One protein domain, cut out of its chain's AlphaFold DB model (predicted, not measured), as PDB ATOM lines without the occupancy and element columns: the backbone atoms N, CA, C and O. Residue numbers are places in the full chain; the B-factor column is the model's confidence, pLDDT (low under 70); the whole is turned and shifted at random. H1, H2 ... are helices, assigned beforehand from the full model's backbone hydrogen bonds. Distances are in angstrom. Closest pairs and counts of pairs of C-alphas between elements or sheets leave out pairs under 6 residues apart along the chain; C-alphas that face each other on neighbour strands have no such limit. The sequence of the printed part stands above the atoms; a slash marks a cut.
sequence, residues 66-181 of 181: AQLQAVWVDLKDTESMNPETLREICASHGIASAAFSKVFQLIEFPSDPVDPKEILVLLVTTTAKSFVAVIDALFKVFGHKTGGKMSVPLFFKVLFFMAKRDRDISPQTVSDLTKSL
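This is residues 66 to 181 of the 181 residues of an uncharacterized protein of Selaginella moellendorffii (UniProt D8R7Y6). The longest helix, H6, and its partner H7 form a helical hairpin at one end of a seven-helix cluster, and H6 packs on a middle helix, H4, which also has H1, H3 and H5 packed around it. At the other end H2 and H3 make a second helical hairpin, joined to H4 through H3, while H7 reaches the rest through H6. The printed part has 116 residues with seven named helices, H1 to H7 in chain order, and no named strand: the class is all helix, with packing part aligned and part crossed. It is compact, with a radius of gyration of the C-alphas of 14.1 A and spans of 40 by 35 by 28 A.

H6, residues 152 to 165, is 20.1 A from first to last C-alpha, beginning at C-alpha 152 (-28.211, -10.585, 49.093). H7 is residues 171 to 179, 12.8 A, ending at C-alpha 179 (-26.061, -6.352, 35.263). H4 is residues 116 to 127, 16.9 A, and H5 is residues 131 to 142, 16.2 A. H1, residues 66 to 75, is 14.4 A and begins at C-alpha 66 (-41.012, -25.506, 59.977). H2 is residues 83 to 92, 14.3 A, and H3 is residues 97 to 105, 12.2 A.

H6 touches H7 with residues 160 to 164 alone, the closest C-alphas being Ala 163 and Val 174 at 6.8 A; this hairpin has a shallow tilt of 10 degrees, opposite ways. H6 touches the hub, H4, at a steep tilt of 65 degrees, with the C-alphas of Val 121 and Val 158 closest at 7.0 A. H4 touches H5 at a steep tilt of 45 degrees, closest at the C-alphas of Thr 125 and Val 134, 5.8 A. H1 and H4 touch at a shallow tilt of 8 degrees, opposite ways, with the C-alphas of Leu 75 and Pro 116 closest at 7.0 A. H1 also touches H5, closest at the C-alphas of Gln 69 and Val 141, 4.8 A. H3 touches H4 about perpendicular, at 77 degrees, with the C-alphas of Val 103 and Leu 122 closest at 6.5 A. H2 and H3 touch as a hairpin at a shallow tilt of 29 degrees, closest at the C-alphas of Ala 91 and Ser 97, 6.5 A. H5 and H6 are near each other; H2 and H7 are apart. In each of the seven helices every O i to N i+4 pair is within hydrogen-bond range.

The two C-alphas farthest apart, those of Ser 92 and Gln 172, are 40.6 A apart. The printed part has no cut, and no link is long. The mean pLDDT of the printed part is 72.5; residues under 70 include 105 to 113, 144 to 148 and 165 to 181.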
ATOM      1  N   ALA A  66     -41.938 -25.025  58.951       77.50
ATOM      2  CA  ALA A  66     -41.012 -25.506  59.977       77.50
ATOM      3  C   ALA A  66     -40.133 -26.679  59.502       77.50
ATOM      4  O   ALA A  66     -38.953 -26.742  59.837       77.50
ATOM      5  N   GLN A  67     -40.679 -27.580  58.681       79.38
ATOM      6  CA  GLN A  67     -39.932 -28.711  58.119       79.38
ATOM      7  C   GLN A  67     -38.903 -28.216  57.099       79.38
ATOM      8  O   GLN A  67     -37.752 -28.640  57.114       79.38
ATOM      9  N   LEU A  68     -39.289 -27.247  56.263       79.56
ATOM     10  CA  LEU A  68     -38.385 -26.616  55.296       79.56
ATOM     11  C   LEU A  68     -37.262 -25.828  55.988       79.56
ATOM     12  O   LEU A  68     -36.124 -25.845  55.524       79.56
ATOM     13  N   GLN A  69     -37.556 -25.179  57.119       80.50
ATOM     14  CA  GLN A  69     -36.549 -24.517  57.955       80.50
ATOM     15  C   GLN A  69     -35.546 -25.508  58.550       80.50
ATOM     16  O   GLN A  69     -34.348 -25.233  58.526       80.50
ATOM     17  N   ALA A  70     -36.013 -26.649  59.064       79.38
ATOM     18  CA  ALA A  70     -35.142 -27.671  59.639       79.38
ATOM     19  C   ALA A  70     -34.191 -28.256  58.582       79.38
ATOM     20  O   ALA A  70     -32.979 -28.280  58.786       79.38
ATOM     21  N   VAL A  71     -34.722 -28.580  57.399       82.38
ATOM     22  CA  VAL A  71     -33.924 -29.045  56.256       82.38
ATOM     23  C   VAL A  71     -32.916 -27.977  55.804       82.38
ATOM     24  O   VAL A  71     -31.766 -28.295  55.510       82.38
ATOM     25  N   TRP A  72     -33.294 -26.693  55.793       80.81
ATOM     26  CA  TRP A  72     -32.369 -25.601  55.460       80.81
ATOM     27  C   TRP A  72     -31.195 -25.483  56.443       80.81
ATOM     28  O   TRP A  72     -30.068 -25.212  56.023       80.81
ATOM     29  N   VAL A  73     -31.432 -25.683  57.743       79.06
ATOM     30  CA  VAL A  73     -30.373 -25.603  58.763       79.06
ATOM     31  C   VAL A  73     -29.294 -26.660  58.533       79.06
ATOM     32  O   VAL A  73     -28.113 -26.334  58.687       79.06
ATOM     33  N   ASP A  74     -29.689 -27.860  58.116       77.25
ATOM     34  CA  ASP A  74     -28.775 -28.977  57.861       77.25
ATOM     35  C   ASP A  74     -28.041 -28.840  56.519       77.25
ATOM     36  O   ASP A  74     -26.900 -29.276  56.387       77.25
ATOM     37  N   LEU A  75     -28.657 -28.176  55.535       77.31
ATOM     38  CA  LEU A  75     -28.129 -28.038  54.171       77.31
ATOM     39  C   LEU A  75     -27.419 -26.707  53.891       77.31
ATOM     40  O   LEU A  75     -26.986 -26.460  52.762       77.31
ATOM     41  N   LYS A  76     -27.305 -25.812  54.881       71.19
ATOM     42  CA  LYS A  76     -26.767 -24.454  54.679       71.19
ATOM     43  C   LYS A  76     -25.375 -24.442  54.026       71.19
ATOM     44  O   LYS A  76     -25.138 -23.603  53.152       71.19
ATOM     45  N   ASP A  77     -24.517 -25.395  54.399       73.19
ATOM     46  CA  ASP A  77     -23.113 -25.493  53.970       73.19
ATOM     47  C   ASP A  77     -22.914 -26.459  52.780       73.19
ATOM     48  O   ASP A  77     -21.801 -26.608  52.284       73.19
ATOM     49  N   THR A  78     -23.975 -27.117  52.302       74.56
ATOM     50  CA  THR A  78     -23.901 -28.083  51.197       74.56
ATOM     51  C   THR A  78     -24.134 -27.376  49.861       74.56
ATOM     52  O   THR A  78     -25.174 -26.749  49.653       74.56
ATOM     53  N   GLU A  79     -23.162 -27.462  48.950       68.19
ATOM     54  CA  GLU A  79     -23.241 -26.842  47.615       68.19
ATOM     55  C   GLU A  79     -23.783 -27.791  46.541       68.19
ATOM     56  O   GLU A  79     -24.455 -27.345  45.613       68.19
ATOM     57  N   SER A  80     -23.538 -29.095  46.674       73.19
ATOM     58  CA  SER A  80     -24.080 -30.114  45.777       73.19
ATOM     59  C   SER A  80     -24.264 -31.432  46.521       73.19
ATOM     60  O   SER A  80     -23.465 -31.788  47.392       73.19
ATOM     61  N   MET A  81     -25.344 -32.150  46.219       75.69
ATOM     62  CA  MET A  81     -25.562 -33.482  46.774       75.69
ATOM     63  C   MET A  81     -26.355 -34.376  45.828       75.69
ATOM     64  O   MET A  81     -27.029 -33.902  44.912       75.69
ATOM     65  N   ASN A  82     -26.273 -35.685  46.072       79.69
ATOM     66  CA  ASN A  82     -27.097 -36.662  45.374       79.69
ATOM     67  C   ASN A  82     -28.578 -36.453  45.766       79.69
ATOM     68  O   ASN A  82     -28.870 -36.317  46.964       79.69
ATOM     69  N   PRO A  83     -29.513 -36.424  44.799       73.81
ATOM     70  CA  PRO A  83     -30.946 -36.311  45.063       73.81
ATOM     71  C   PRO A  83     -31.483 -37.366  46.041       73.81
ATOM     72  O   PRO A  83     -32.378 -37.049  46.828       73.81
ATOM     73  N   GLU A  84     -30.925 -38.578  46.065       76.88
ATOM     74  CA  GLU A  84     -31.352 -39.622  47.009       76.88
ATOM     75  C   GLU A  84     -30.960 -39.290  48.456       76.88
ATOM     76  O   GLU A  84     -31.779 -39.397  49.367       76.88
ATOM     77  N   THR A  85     -29.754 -38.766  48.682       78.06
ATOM     78  CA  THR A  85     -29.339 -38.311  50.019       78.06
ATOM     79  C   THR A  85     -30.191 -37.127  50.485       78.06
ATOM     80  O   THR A  85     -30.536 -37.020  51.661       78.06
ATOM     81  N   LEU A  86     -30.599 -36.243  49.568       77.19
ATOM     82  CA  LEU A  86     -31.497 -35.139  49.908       77.19
ATOM     83  C   LEU A  86     -32.896 -35.641  50.272       77.19
ATOM     84  O   LEU A  86     -33.525 -35.112  51.191       77.19
ATOM     85  N   ARG A  87     -33.377 -36.666  49.567       78.00
ATOM     86  CA  ARG A  87     -34.645 -37.328  49.868       78.00
ATOM     87  C   ARG A  87     -34.643 -37.922  51.271       78.00
ATOM     88  O   ARG A  87     -35.637 -37.766  51.977       78.00
ATOM     89  N   GLU A  88     -33.549 -38.557  51.680       80.50
ATOM     90  CA  GLU A  88     -33.386 -39.106  53.031       80.50
ATOM     91  C   GLU A  88     -33.434 -38.009  54.104       80.50
ATOM     92  O   GLU A  88     -34.154 -38.155  55.091       80.50
ATOM     93  N   ILE A  89     -32.761 -36.874  53.879       80.19
ATOM     94  CA  ILE A  89     -32.810 -35.714  54.788       80.19
ATOM     95  C   ILE A  89     -34.217 -35.102  54.824       80.19
ATOM     96  O   ILE A  89     -34.734 -34.746  55.876       80.19
ATOM     97  N   CYS A  90     -34.898 -35.006  53.686       77.94
ATOM     98  CA  CYS A  90     -36.275 -34.516  53.662       77.94
ATOM     99  C   CYS A  90     -37.214 -35.468  54.423       77.94
ATOM    100  O   CYS A  90     -38.080 -35.014  55.174       77.94
ATOM    101  N   ALA A  91     -37.022 -36.782  54.275       80.38
ATOM    102  CA  ALA A  91     -37.794 -37.795  54.983       80.38
ATOM    103  C   ALA A  91     -37.535 -37.775  56.499       80.38
ATOM    104  O   ALA A  91     -38.488 -37.916  57.267       80.38
ATOM    105  N   SER A  92     -36.292 -37.542  56.943       79.25
ATOM    106  CA  SER A  92     -35.958 -37.443  58.373       79.25
ATOM    107  C   SER A  92     -36.631 -36.246  59.055       79.25
ATOM    108  O   SER A  92     -37.013 -36.337  60.220       79.25
ATOM    109  N   HIS A  93     -36.880 -35.169  58.306       79.44
ATOM    110  CA  HIS A  93     -37.618 -33.982  58.761       79.44
ATOM    111  C   HIS A  93     -39.136 -34.051  58.507       79.44
ATOM    112  O   HIS A  93     -39.861 -33.067  58.686       79.44
ATOM    113  N   GLY A  94     -39.650 -35.220  58.110       72.50
ATOM    114  CA  GLY A  94     -41.084 -35.473  57.956       72.50
ATOM    115  C   GLY A  94     -41.708 -34.902  56.679       72.50
ATOM    116  O   GLY A  94     -42.933 -34.768  56.607       72.50
ATOM    117  N   ILE A  95     -40.903 -34.562  55.668       78.06
ATOM    118  CA  ILE A  95     -41.405 -34.219  54.335       78.06
ATOM    119  C   ILE A  95     -41.773 -35.519  53.621       78.06
ATOM    120  O   ILE A  95     -40.942 -36.407  53.423       78.06
ATOM    121  N   ALA A  96     -43.035 -35.633  53.207       75.38
ATOM    122  CA  ALA A  96     -43.515 -36.808  52.494       75.38
ATOM    123  C   ALA A  96     -42.711 -37.032  51.204       75.38
ATOM    124  O   ALA A  96     -42.577 -36.124  50.380       75.38
ATOM    125  N   SER A  97     -42.254 -38.265  50.966       69.50
ATOM    126  CA  SER A  97     -41.511 -38.598  49.743       69.50
ATOM    127  C   SER A  97     -42.304 -38.299  48.468       69.50
ATOM    128  O   SER A  97     -41.711 -37.987  47.443       69.50
ATOM    129  N   ALA A  98     -43.639 -38.319  48.536       70.56
ATOM    130  CA  ALA A  98     -44.496 -37.897  47.435       70.56
ATOM    131  C   ALA A  98     -44.325 -36.406  47.088       70.56
ATOM    132  O   ALA A  98     -44.325 -36.068  45.910       70.56
ATOM    133  N   ALA A  99     -44.134 -35.515  48.070       71.19
ATOM    134  CA  ALA A  99     -43.857 -34.095  47.818       71.19
ATOM    135  C   ALA A  99     -42.502 -33.900  47.119       71.19
ATOM    136  O   ALA A  99     -42.383 -33.085  46.209       71.19
ATOM    137  N   PHE A 100     -41.511 -34.714  47.480       73.88
ATOM    138  CA  PHE A 100     -40.216 -34.736  46.807       73.88
ATOM    139  C   PHE A 100     -40.335 -35.263  45.370       73.88
ATOM    140  O   PHE A 100     -39.907 -34.599  44.430       73.88
ATOM    141  N   SER A 101     -41.017 -36.395  45.162       73.62
ATOM    142  CA  SER A 101     -41.283 -36.933  43.820       73.62
ATOM    143  C   SER A 101     -42.066 -35.959  42.936       73.62
ATOM    144  O   SER A 101     -41.800 -35.902  41.739       73.62
ATOM    145  N   LYS A 102     -42.975 -35.149  43.504       71.19
ATOM    146  CA  LYS A 102     -43.664 -34.068  42.773       71.19
ATOM    147  C   LYS A 102     -42.672 -33.050  42.215       71.19
ATOM    148  O   LYS A 102     -42.764 -32.703  41.045       71.19
ATOM    149  N   VAL A 103     -41.712 -32.600  43.021       75.00
ATOM    150  CA  VAL A 103     -40.683 -31.648  42.568       75.00
ATOM    151  C   VAL A 103     -39.830 -32.249  41.448       75.00
ATOM    152  O   VAL A 103     -39.569 -31.570  40.460       75.00
ATOM    153  N   PHE A 104     -39.471 -33.531  41.550       71.19
ATOM    154  CA  PHE A 104     -38.711 -34.228  40.505       71.19
ATOM    155  C   PHE A 104     -39.514 -34.510  39.233       71.19
ATOM    156  O   PHE A 104     -38.940 -34.527  38.156       71.19
ATOM    157  N   GLN A 105     -40.831 -34.698  39.310       69.06
ATOM    158  CA  GLN A 105     -41.669 -34.839  38.112       69.06
ATOM    159  C   GLN A 105     -41.925 -33.509  37.403       69.06
ATOM    160  O   GLN A 105     -42.089 -33.480  36.187       69.06
ATOM    161  N   LEU A 106     -41.971 -32.404  38.152       66.00
ATOM    162  CA  LEU A 106     -42.148 -31.069  37.582       66.00
ATOM    163  C   LEU A 106     -40.912 -30.600  36.797       66.00
ATOM    164  O   LEU A 106     -40.995 -29.592  36.093       66.00
ATOM    165  N   ILE A 107     -39.768 -31.280  36.941       65.94
ATOM    166  CA  ILE A 107     -38.477 -30.824  36.428       65.94
ATOM    167  C   ILE A 107     -37.694 -31.982  35.815       65.94
ATOM    168  O   ILE A 107     -37.300 -32.914  36.504       65.94
ATOM    169  N   GLU A 108     -37.337 -31.849  34.540       59.81
ATOM    170  CA  GLU A 108     -36.242 -32.625  33.958       59.81
ATOM    171  C   GLU A 108     -34.916 -32.060  34.484       59.81
ATOM    172  O   GLU A 108     -34.440 -31.020  34.025       59.81
ATOM    173  N   PHE A 109     -34.338 -32.693  35.509       62.81
ATOM    174  CA  PHE A 109     -32.990 -32.356  35.968       62.81
ATOM    175  C   PHE A 109     -31.969 -32.917  34.958       62.81
ATOM    176  O   PHE A 109     -31.942 -34.127  34.743       62.81
ATOM    177  N   PRO A 110     -31.138 -32.073  34.313       53.28
ATOM    178  CA  PRO A 110     -30.289 -32.501  33.197       53.28
ATOM    179  C   PRO A 110     -29.037 -33.308  33.602       53.28
ATOM    180  O   PRO A 110     -28.408 -33.904  32.729       53.28
ATOM    181  N   SER A 111     -28.642 -33.338  34.883       54.09
ATOM    182  CA  SER A 111     -27.578 -34.214  35.418       54.09
ATOM    183  C   SER A 111     -27.474 -34.149  36.944       54.09
ATOM    184  O   SER A 111     -27.753 -33.106  37.533       54.09
ATOM    185  N   ASP A 112     -26.994 -35.242  37.547       57.53
ATOM    186  CA  ASP A 112     -26.382 -35.253  38.882       57.53
ATOM    187  C   ASP A 112     -25.036 -34.506  38.841       57.53
ATOM    188  O   ASP A 112     -24.265 -34.725  37.901       57.53
ATOM    189  N   PRO A 113     -24.678 -33.667  39.833       66.56
ATOM    190  CA  PRO A 113     -25.330 -33.431  41.128       66.56
ATOM    191  C   PRO A 113     -26.264 -32.205  41.161       66.56
ATOM    192  O   PRO A 113     -26.085 -31.248  40.405       66.56
ATOM    193  N   VAL A 114     -27.224 -32.201  42.097       73.31
ATOM    194  CA  VAL A 114     -28.226 -31.126  42.241       73.31
ATOM    195  C   VAL A 114     -27.878 -30.189  43.403       73.31
ATOM    196  O   VAL A 114     -27.397 -30.629  44.450       73.31
ATOM    197  N   ASP A 115     -28.138 -28.889  43.228       79.19
ATOM    198  CA  ASP A 115     -28.023 -27.896  44.298       79.19
ATOM    199  C   ASP A 115     -29.229 -28.037  45.261       79.19
ATOM    200  O   ASP A 115     -30.381 -27.839  44.849       79.19
ATOM    201  N   PRO A 116     -29.011 -28.357  46.554       77.31
ATOM    202  CA  PRO A 116     -30.099 -28.519  47.517       77.31
ATOM    203  C   PRO A 116     -30.949 -27.250  47.685       77.31
ATOM    204  O   PRO A 116     -32.137 -27.325  48.016       77.31
ATOM    205  N   LYS A 117     -30.360 -26.071  47.435       79.81
ATOM    206  CA  LYS A 117     -31.032 -24.770  47.548       79.81
ATOM    207  C   LYS A 117     -32.123 -24.638  46.490       79.81
ATOM    208  O   LYS A 117     -33.207 -24.146  46.792       79.81
ATOM    209  N   GLU A 118     -31.871 -25.130  45.280       78.88
ATOM    210  CA  GLU A 118     -32.837 -25.115  44.180       78.88
ATOM    211  C   GLU A 118     -34.053 -25.988  44.500       78.88
ATOM    212  O   GLU A 118     -35.195 -25.555  44.340       78.88
ATOM    213  N   ILE A 119     -33.821 -27.190  45.033       79.44
ATOM    214  CA  ILE A 119     -34.895 -28.116  45.419       79.44
ATOM    215  C   ILE A 119     -35.732 -27.543  46.569       79.44
ATOM    216  O   ILE A 119     -36.963 -27.621  46.530       79.44
ATOM    217  N   LEU A 120     -35.101 -26.908  47.559       79.50
ATOM    218  CA  LEU A 120     -35.817 -26.233  48.646       79.50
ATOM    219  C   LEU A 120     -36.718 -25.103  48.141       79.50
ATOM    220  O   LEU A 120     -37.866 -25.003  48.570       79.50
ATOM    221  N   VAL A 121     -36.237 -24.285  47.202       82.19
ATOM    222  CA  VAL A 121     -37.047 -23.226  46.575       82.19
ATOM    223  C   VAL A 121     -38.275 -23.822  45.895       82.19
ATOM    224  O   VAL A 121     -39.377 -23.299  46.034       82.19
ATOM    225  N   LEU A 122     -38.115 -24.955  45.218       79.38
ATOM    226  CA  LEU A 122     -39.219 -25.625  44.540       79.38
ATOM    227  C   LEU A 122     -40.238 -26.187  45.527       79.38
ATOM    228  O   LEU A 122     -41.438 -25.972  45.352       79.38
ATOM    229  N   LEU A 123     -39.789 -26.810  46.614       78.88
ATOM    230  CA  LEU A 123     -40.685 -27.237  47.690       78.88
ATOM    231  C   LEU A 123     -41.460 -26.046  48.282       78.88
ATOM    232  O   LEU A 123     -42.673 -26.142  48.489       78.88
ATOM    233  N   VAL A 124     -40.812 -24.888  48.454       81.38
ATOM    234  CA  VAL A 124     -41.492 -23.650  48.870       81.38
ATOM    235  C   VAL A 124     -42.536 -23.213  47.834       81.38
ATOM    236  O   VAL A 124     -43.666 -22.896  48.213       81.38
ATOM    237  N   THR A 125     -42.222 -23.267  46.534       78.50
ATOM    238  CA  THR A 125     -43.192 -22.925  45.474       78.50
ATOM    239  C   THR A 125     -44.404 -23.851  45.451       78.50
ATOM    240  O   THR A 125     -45.509 -23.381  45.208       78.50
ATOM    241  N   THR A 126     -44.241 -25.137  45.784       75.12
ATOM    242  CA  THR A 126     -45.379 -26.072  45.882       75.12
ATOM    243  C   THR A 126     -46.269 -25.821  47.103       75.12
ATOM    244  O   THR A 126     -47.412 -26.271  47.135       75.12
ATOM    245  N   THR A 127     -45.761 -25.102  48.104       72.62
ATOM    246  CA  THR A 127     -46.469 -24.836  49.364       72.62
ATOM    247  C   THR A 127     -47.276 -23.535  49.307       72.62
ATOM    248  O   THR A 127     -48.318 -23.409  49.955       72.62
ATOM    249  N   ALA A 128     -46.814 -22.546  48.540       72.88
ATOM    250  CA  ALA A 128     -47.395 -21.209  48.510       72.88
ATOM    251  C   ALA A 128     -48.354 -21.000  47.324       72.88
ATOM    252  O   ALA A 128     -48.095 -21.402  46.197       72.88
ATOM    253  N   LYS A 129     -49.474 -20.311  47.586       69.75
ATOM    254  CA  LYS A 129     -50.566 -20.086  46.616       69.75
ATOM    255  C   LYS A 129     -50.378 -18.852  45.723       69.75
ATOM    256  O   LYS A 129     -51.178 -18.621  44.823       69.75
ATOM    257  N   SER A 130     -49.376 -18.019  45.999       72.44
ATOM    258  CA  SER A 130     -49.096 -16.789  45.250       72.44
ATOM    259  C   SER A 130     -47.606 -16.472  45.276       72.44
ATOM    260  O   SER A 130     -46.914 -16.836  46.224       72.44
ATOM    261  N   PHE A 131     -47.113 -15.739  44.273       74.38
ATOM    262  CA  PHE A 131     -45.709 -15.324  44.211       74.38
ATOM    263  C   PHE A 131     -45.274 -14.531  45.455       74.38
ATOM    264  O   PHE A 131     -44.223 -14.798  46.023       74.38
ATOM    265  N   VAL A 132     -46.118 -13.617  45.945       75.00
ATOM    266  CA  VAL A 132     -45.835 -12.851  47.173       75.00
ATOM    267  C   VAL A 132     -45.681 -13.782  48.380       75.00
ATOM    268  O   VAL A 132     -44.758 -13.611  49.173       75.00
ATOM    269  N   ALA A 133     -46.536 -14.805  48.493       76.50
ATOM    270  CA  ALA A 133     -46.431 -15.803  49.552       76.50
ATOM    271  C   ALA A 133     -45.193 -16.699  49.393       76.50
ATOM    272  O   ALA A 133     -44.612 -17.095  50.399       76.50
ATOM    273  N   VAL A 134     -44.761 -16.990  48.158       81.44
ATOM    274  CA  VAL A 134     -43.497 -17.696  47.889       81.44
ATOM    275  C   VAL A 134     -42.324 -16.870  48.404       81.44
ATOM    276  O   VAL A 134     -41.518 -17.387  49.166       81.44
ATOM    277  N   ILE A 135     -42.240 -15.587  48.043       79.56
ATOM    278  CA  ILE A 135     -41.145 -14.709  48.473       79.56
ATOM    279  C   ILE A 135     -41.105 -14.586  50.003       79.56
ATOM    280  O   ILE A 135     -40.047 -14.770  50.602       79.56
ATOM    281  N   ASP A 136     -42.246 -14.352  50.653       80.69
ATOM    282  CA  ASP A 136     -42.335 -14.302  52.119       80.69
ATOM    283  C   ASP A 136     -41.917 -15.637  52.770       80.69
ATOM    284  O   ASP A 136     -41.146 -15.663  53.733       80.69
ATOM    285  N   ALA A 137     -42.345 -16.768  52.200       81.06
ATOM    286  CA  ALA A 137     -41.925 -18.092  52.645       81.06
ATOM    287  C   ALA A 137     -40.415 -18.321  52.463       81.06
ATOM    288  O   ALA A 137     -39.781 -18.878  53.357       81.06
ATOM    289  N   LEU A 138     -39.813 -17.846  51.369       83.25
ATOM    290  CA  LEU A 138     -38.366 -17.917  51.152       83.25
ATOM    291  C   LEU A 138     -37.610 -17.141  52.236       83.25
ATOM    292  O   LEU A 138     -36.701 -17.692  52.853       83.25
ATOM    293  N   PHE A 139     -38.006 -15.902  52.542       81.69
ATOM    294  CA  PHE A 139     -37.370 -15.135  53.621       81.69
ATOM    295  C   PHE A 139     -37.523 -15.811  54.990       81.69
ATOM    296  O   PHE A 139     -36.587 -15.795  55.793       81.69
ATOM    297  N   LYS A 140     -38.659 -16.465  55.249       82.00
ATOM    298  CA  LYS A 140     -38.889 -17.227  56.487       82.00
ATOM    299  C   LYS A 140     -38.057 -18.506  56.566       82.00
ATOM    300  O   LYS A 140     -37.577 -18.835  57.650       82.00
ATOM    301  N   VAL A 141     -37.875 -19.217  55.453       80.50
ATOM    302  CA  VAL A 141     -37.086 -20.459  55.398       80.50
ATOM    303  C   VAL A 141     -35.591 -20.145  55.450       80.50
ATOM    304  O   VAL A 141     -34.901 -20.577  56.371       80.50
ATOM    305  N   PHE A 142     -35.104 -19.320  54.524       79.06
ATOM    306  CA  PHE A 142     -33.680 -19.013  54.384       79.06
ATOM    307  C   PHE A 142     -33.163 -18.033  55.453       79.06
ATOM    308  O   PHE A 142     -31.986 -18.077  55.815       79.06
ATOM    309  N   GLY A 143     -34.032 -17.174  55.994       72.25
ATOM    310  CA  GLY A 143     -33.704 -16.163  57.007       72.25
ATOM    311  C   GLY A 143     -33.997 -16.570  58.455       72.25
ATOM    312  O   GLY A 143     -34.007 -15.699  59.328       72.25
ATOM    313  N   HIS A 144     -34.248 -17.855  58.740       67.25
ATOM    314  CA  HIS A 144     -34.694 -18.311  60.065       67.25
ATOM    315  C   HIS A 144     -33.758 -17.885  61.217       67.25
ATOM    316  O   HIS A 144     -34.236 -17.418  62.249       67.25
ATOM    317  N   LYS A 145     -32.431 -17.962  61.034       62.16
ATOM    318  CA  LYS A 145     -31.445 -17.586  62.072       62.16
ATOM    319  C   LYS A 145     -31.155 -16.082  62.157       62.16
ATOM    320  O   LYS A 145     -30.590 -15.623  63.142       62.16
ATOM    321  N   THR A 146     -31.547 -15.310  61.150       62.56
ATOM    322  CA  THR A 146     -31.242 -13.876  60.998       62.56
ATOM    323  C   THR A 146     -32.476 -12.982  61.159       62.56
ATOM    324  O   THR A 146     -32.437 -11.799  60.816       62.56
ATOM    325  N   GLY A 147     -33.580 -13.529  61.681       62.25
ATOM    326  CA  GLY A 147     -34.821 -12.784  61.913       62.25
ATOM    327  C   GLY A 147     -35.539 -12.383  60.622       62.25
ATOM    328  O   GLY A 147     -36.084 -11.287  60.543       62.25
ATOM    329  N   GLY A 148     -35.492 -13.235  59.591       64.25
ATOM    330  CA  GLY A 148     -36.124 -12.987  58.287       64.25
ATOM    331  C   GLY A 148     -35.251 -12.221  57.291       64.25
ATOM    332  O   GLY A 148     -35.716 -11.870  56.211       64.25
ATOM    333  N   LYS A 149     -33.978 -11.968  57.619       71.25
ATOM    334  CA  LYS A 149     -33.015 -11.344  56.700       71.25
ATOM    335  C   LYS A 149     -32.245 -12.415  55.936       71.25
ATOM    336  O   LYS A 149     -31.634 -13.289  56.546       71.25
ATOM    337  N   MET A 150     -32.249 -12.331  54.613       76.56
ATOM    338  CA  MET A 150     -31.493 -13.223  53.735       76.56
ATOM    339  C   MET A 150     -30.265 -12.502  53.174       76.56
ATOM    340  O   MET A 150     -30.302 -11.296  52.933       76.56
ATOM    341  N   SER A 151     -29.174 -13.243  52.970       78.75
ATOM    342  CA  SER A 151     -27.982 -12.726  52.292       78.75
ATOM    343  C   SER A 151     -28.329 -12.328  50.854       78.75
ATOM    344  O   SER A 151     -28.944 -13.112  50.133       78.75
ATOM    345  N   VAL A 152     -27.931 -11.125  50.434       76.31
ATOM    346  CA  VAL A 152     -28.211 -10.585  49.093       76.31
ATOM    347  C   VAL A 152     -27.747 -11.545  47.978       76.31
ATOM    348  O   VAL A 152     -28.573 -11.879  47.126       76.31
ATOM    349  N   PRO A 153     -26.519 -12.108  48.015       78.81
ATOM    350  CA  PRO A 153     -26.090 -13.154  47.082       78.81
ATOM    351  C   PRO A 153     -27.028 -14.368  46.999       78.81
ATOM    352  O   PRO A 153     -27.291 -14.884  45.915       78.81
ATOM    353  N   LEU A 154     -27.553 -14.823  48.141       75.94
ATOM    354  CA  LEU A 154     -28.439 -15.985  48.203       75.94
ATOM    355  C   LEU A 154     -29.821 -15.657  47.630       75.94
ATOM    356  O   LEU A 154     -30.367 -16.455  46.872       75.94
ATOM    357  N   PHE A 155     -30.355 -14.473  47.948       80.38
ATOM    358  CA  PHE A 155     -31.627 -14.004  47.404       80.38
ATOM    359  C   PHE A 155     -31.586 -13.938  45.881       80.38
ATOM    360  O   PHE A 155     -32.462 -14.495  45.226       80.38
ATOM    361  N   PHE A 156     -30.550 -13.315  45.317       77.69
ATOM    362  CA  PHE A 156     -30.415 -13.223  43.870       77.69
ATOM    363  C   PHE A 156     -30.234 -14.595  43.229       77.69
ATOM    364  O   PHE A 156     -30.898 -14.865  42.237       77.69
ATOM    365  N   LYS A 157     -29.436 -15.504  43.811       78.81
ATOM    366  CA  LYS A 157     -29.300 -16.877  43.291       78.81
ATOM    367  C   LYS A 157     -30.655 -17.597  43.208       78.81
ATOM    368  O   LYS A 157     -30.976 -18.186  42.178       78.81
ATOM    369  N   VAL A 158     -31.469 -17.499  44.258       78.19
ATOM    370  CA  VAL A 158     -32.822 -18.079  44.308       78.19
ATOM    371  C   VAL A 158     -33.772 -17.399  43.316       78.19
ATOM    372  O   VAL A 158     -34.505 -18.077  42.596       78.19
ATOM    373  N   LEU A 159     -33.743 -16.068  43.245       77.25
ATOM    374  CA  LEU A 159     -34.598 -15.296  42.349       77.25
ATOM    375  C   LEU A 159     -34.258 -15.566  40.878       77.25
ATOM    376  O   LEU A 159     -35.163 -15.767  40.075       77.25
ATOM    377  N   PHE A 160     -32.971 -15.644  40.529       74.88
ATOM    378  CA  PHE A 160     -32.512 -16.024  39.191       74.88
ATOM    379  C   PHE A 160     -32.942 -17.433  38.820       74.88
ATOM    380  O   PHE A 160     -33.372 -17.665  37.691       74.88
ATOM    381  N   PHE A 161     -32.851 -18.365  39.765       76.31
ATOM    382  CA  PHE A 161     -33.309 -19.726  39.551       76.31
ATOM    383  C   PHE A 161     -34.811 -19.775  39.232       76.31
ATOM    384  O   PHE A 161     -35.213 -20.426  38.266       76.31
ATOM    385  N   MET A 162     -35.632 -19.035  39.984       74.38
ATOM    386  CA  MET A 162     -37.064 -18.909  39.698       74.38
ATOM    387  C   MET A 162     -37.320 -18.222  38.349       74.38
ATOM    388  O   MET A 162     -38.116 -18.718  37.558       74.38
ATOM    389  N   ALA A 163     -36.611 -17.130  38.053       74.38
ATOM    390  CA  ALA A 163     -36.793 -16.362  36.824       74.38
ATOM    391  C   ALA A 163     -36.403 -17.147  35.562       74.38
ATOM    392  O   ALA A 163     -37.079 -17.053  34.547       74.38
ATOM    393  N   LYS A 164     -35.355 -17.977  35.630       72.12
ATOM    394  CA  LYS A 164     -34.955 -18.878  34.533       72.12
ATOM    395  C   LYS A 164     -36.017 -19.942  34.228       72.12
ATOM    396  O   LYS A 164     -36.041 -20.492  33.129       72.12
ATOM    397  N   ARG A 165     -36.846 -20.284  35.215       69.56
ATOM    398  CA  ARG A 165     -37.882 -21.322  35.124       69.56
ATOM    399  C   ARG A 165     -39.241 -20.761  34.701       69.56
ATOM    400  O   ARG A 165     -40.083 -21.535  34.250       69.56
ATOM    401  N   ASP A 166     -39.450 -19.457  34.838       68.19
ATOM    402  CA  ASP A 166     -40.681 -18.793  34.429       68.19
ATOM    403  C   ASP A 166     -40.695 -18.595  32.904       68.19
ATOM    404  O   ASP A 166     -39.832 -17.923  32.340       68.19
ATOM    405  N   ARG A 167     -41.668 -19.215  32.225       60.50
ATOM    406  CA  ARG A 167     -41.814 -19.120  30.762       60.50
ATOM    407  C   ARG A 167     -42.306 -17.746  30.308       60.50
ATOM    408  O   ARG A 167     -42.137 -17.431  29.132       60.50
ATOM    409  N   ASP A 168     -42.885 -16.958  31.213       55.94
ATOM    410  CA  ASP A 168     -43.404 -15.622  30.914       55.94
ATOM    411  C   ASP A 168     -42.335 -14.529  31.113       55.94
ATOM    412  O   ASP A 168     -42.516 -13.391  30.670       55.94
ATOM    413  N   ILE A 169     -41.192 -14.856  31.731       58.47
ATOM    414  CA  ILE A 169     -40.092 -13.908  31.937       58.47
ATOM    415  C   ILE A 169     -39.133 -13.956  30.747       58.47
ATOM    416  O   ILE A 169     -38.524 -14.977  30.430       58.47
ATOM    417  N   SER A 170     -38.963 -12.808  30.088       50.22
ATOM    418  CA  SER A 170     -38.042 -12.698  28.960       50.22
ATOM    419  C   SER A 170     -36.581 -12.891  29.411       50.22
ATOM    420  O   SER A 170     -36.175 -12.365  30.455       50.22
ATOM    421  N   PRO A 171     -35.733 -13.558  28.607       57.75
ATOM    422  CA  PRO A 171     -34.314 -13.734  28.923       57.75
ATOM    423  C   PRO A 171     -33.543 -12.403  29.014       57.75
ATOM    424  O   PRO A 171     -32.483 -12.345  29.636       57.75
ATOM    425  N   GLN A 172     -34.078 -11.321  28.436       56.91
ATOM    426  CA  GLN A 172     -33.508  -9.972  28.528       56.91
ATOM    427  C   GLN A 172     -33.654  -9.396  29.939       56.91
ATOM    428  O   GLN A 172     -32.677  -8.916  30.503       56.91
ATOM    429  N   THR A 173     -34.825  -9.556  30.562       59.97
ATOM    430  CA  THR A 173     -35.077  -9.117  31.945       59.97
ATOM    431  C   THR A 173     -34.155  -9.829  32.939       59.97
ATOM    432  O   THR A 173     -33.651  -9.218  33.878       59.97
ATOM    433  N   VAL A 174     -33.871 -11.114  32.697       59.03
ATOM    434  CA  VAL A 174     -32.905 -11.899  33.480       59.03
ATOM    435  C   VAL A 174     -31.478 -11.362  33.295       59.03
ATOM    436  O   VAL A 174     -30.739 -11.212  34.268       59.03
ATOM    437  N   SER A 175     -31.081 -11.011  32.067       61.16
ATOM    438  CA  SER A 175     -29.767 -10.406  31.805       61.16
ATOM    439  C   SER A 175     -29.613  -9.035  32.472       61.16
ATOM    440  O   SER A 175     -28.565  -8.757  33.057       61.16
ATOM    441  N   ASP A 176     -30.655  -8.206  32.453       64.88
ATOM    442  CA  ASP A 176     -30.621  -6.861  33.034       64.88
ATOM    443  C   ASP A 176     -30.597  -6.887  34.568       64.88
ATOM    444  O   ASP A 176     -29.844  -6.132  35.185       64.88
ATOM    445  N   LEU A 177     -31.310  -7.832  35.193       59.78
ATOM    446  CA  LEU A 177     -31.189  -8.105  36.629       59.78
ATOM    447  C   LEU A 177     -29.767  -8.529  37.020       59.78
ATOM    448  O   LEU A 177     -29.320  -8.222  38.122       59.78
ATOM    449  N   THR A 178     -29.045  -9.218  36.129       57.94
ATOM    450  CA  THR A 178     -27.668  -9.681  36.392       57.94
ATOM    451  C   THR A 178     -26.655  -8.540  36.290       57.94
ATOM    452  O   THR A 178     -25.651  -8.550  36.990       57.94
ATOM    453  N   LYS A 179     -26.916  -7.542  35.435       59.22
ATOM    454  CA  LYS A 179     -26.061  -6.352  35.263       59.22
ATOM    455  C   LYS A 179     -26.245  -5.300  36.358       59.22
ATOM    456  O   LYS A 179     -25.400  -4.425  36.491       59.22
ATOM    457  N   SER A 180     -27.357  -5.349  37.089       53.69
ATOM    458  CA  SER A 180     -27.678  -4.396  38.162       53.69
ATOM    459  C   SER A 180     -27.098  -4.798  39.530       53.69
ATOM    460  O   SER A 180     -27.461  -4.189  40.539       53.69
ATOM    461  N   LEU A 181     -26.240  -5.825  39.552       46.03
ATOM    462  CA  LEU A 181     -25.568  -6.404  40.714       46.03
ATOM    463  C   LEU A 181     -24.083  -6.028  40.726       46.03
ATOM    464  O   LEU A 181     -23.435  -6.187  39.667       46.03
TER     465      LEU A 181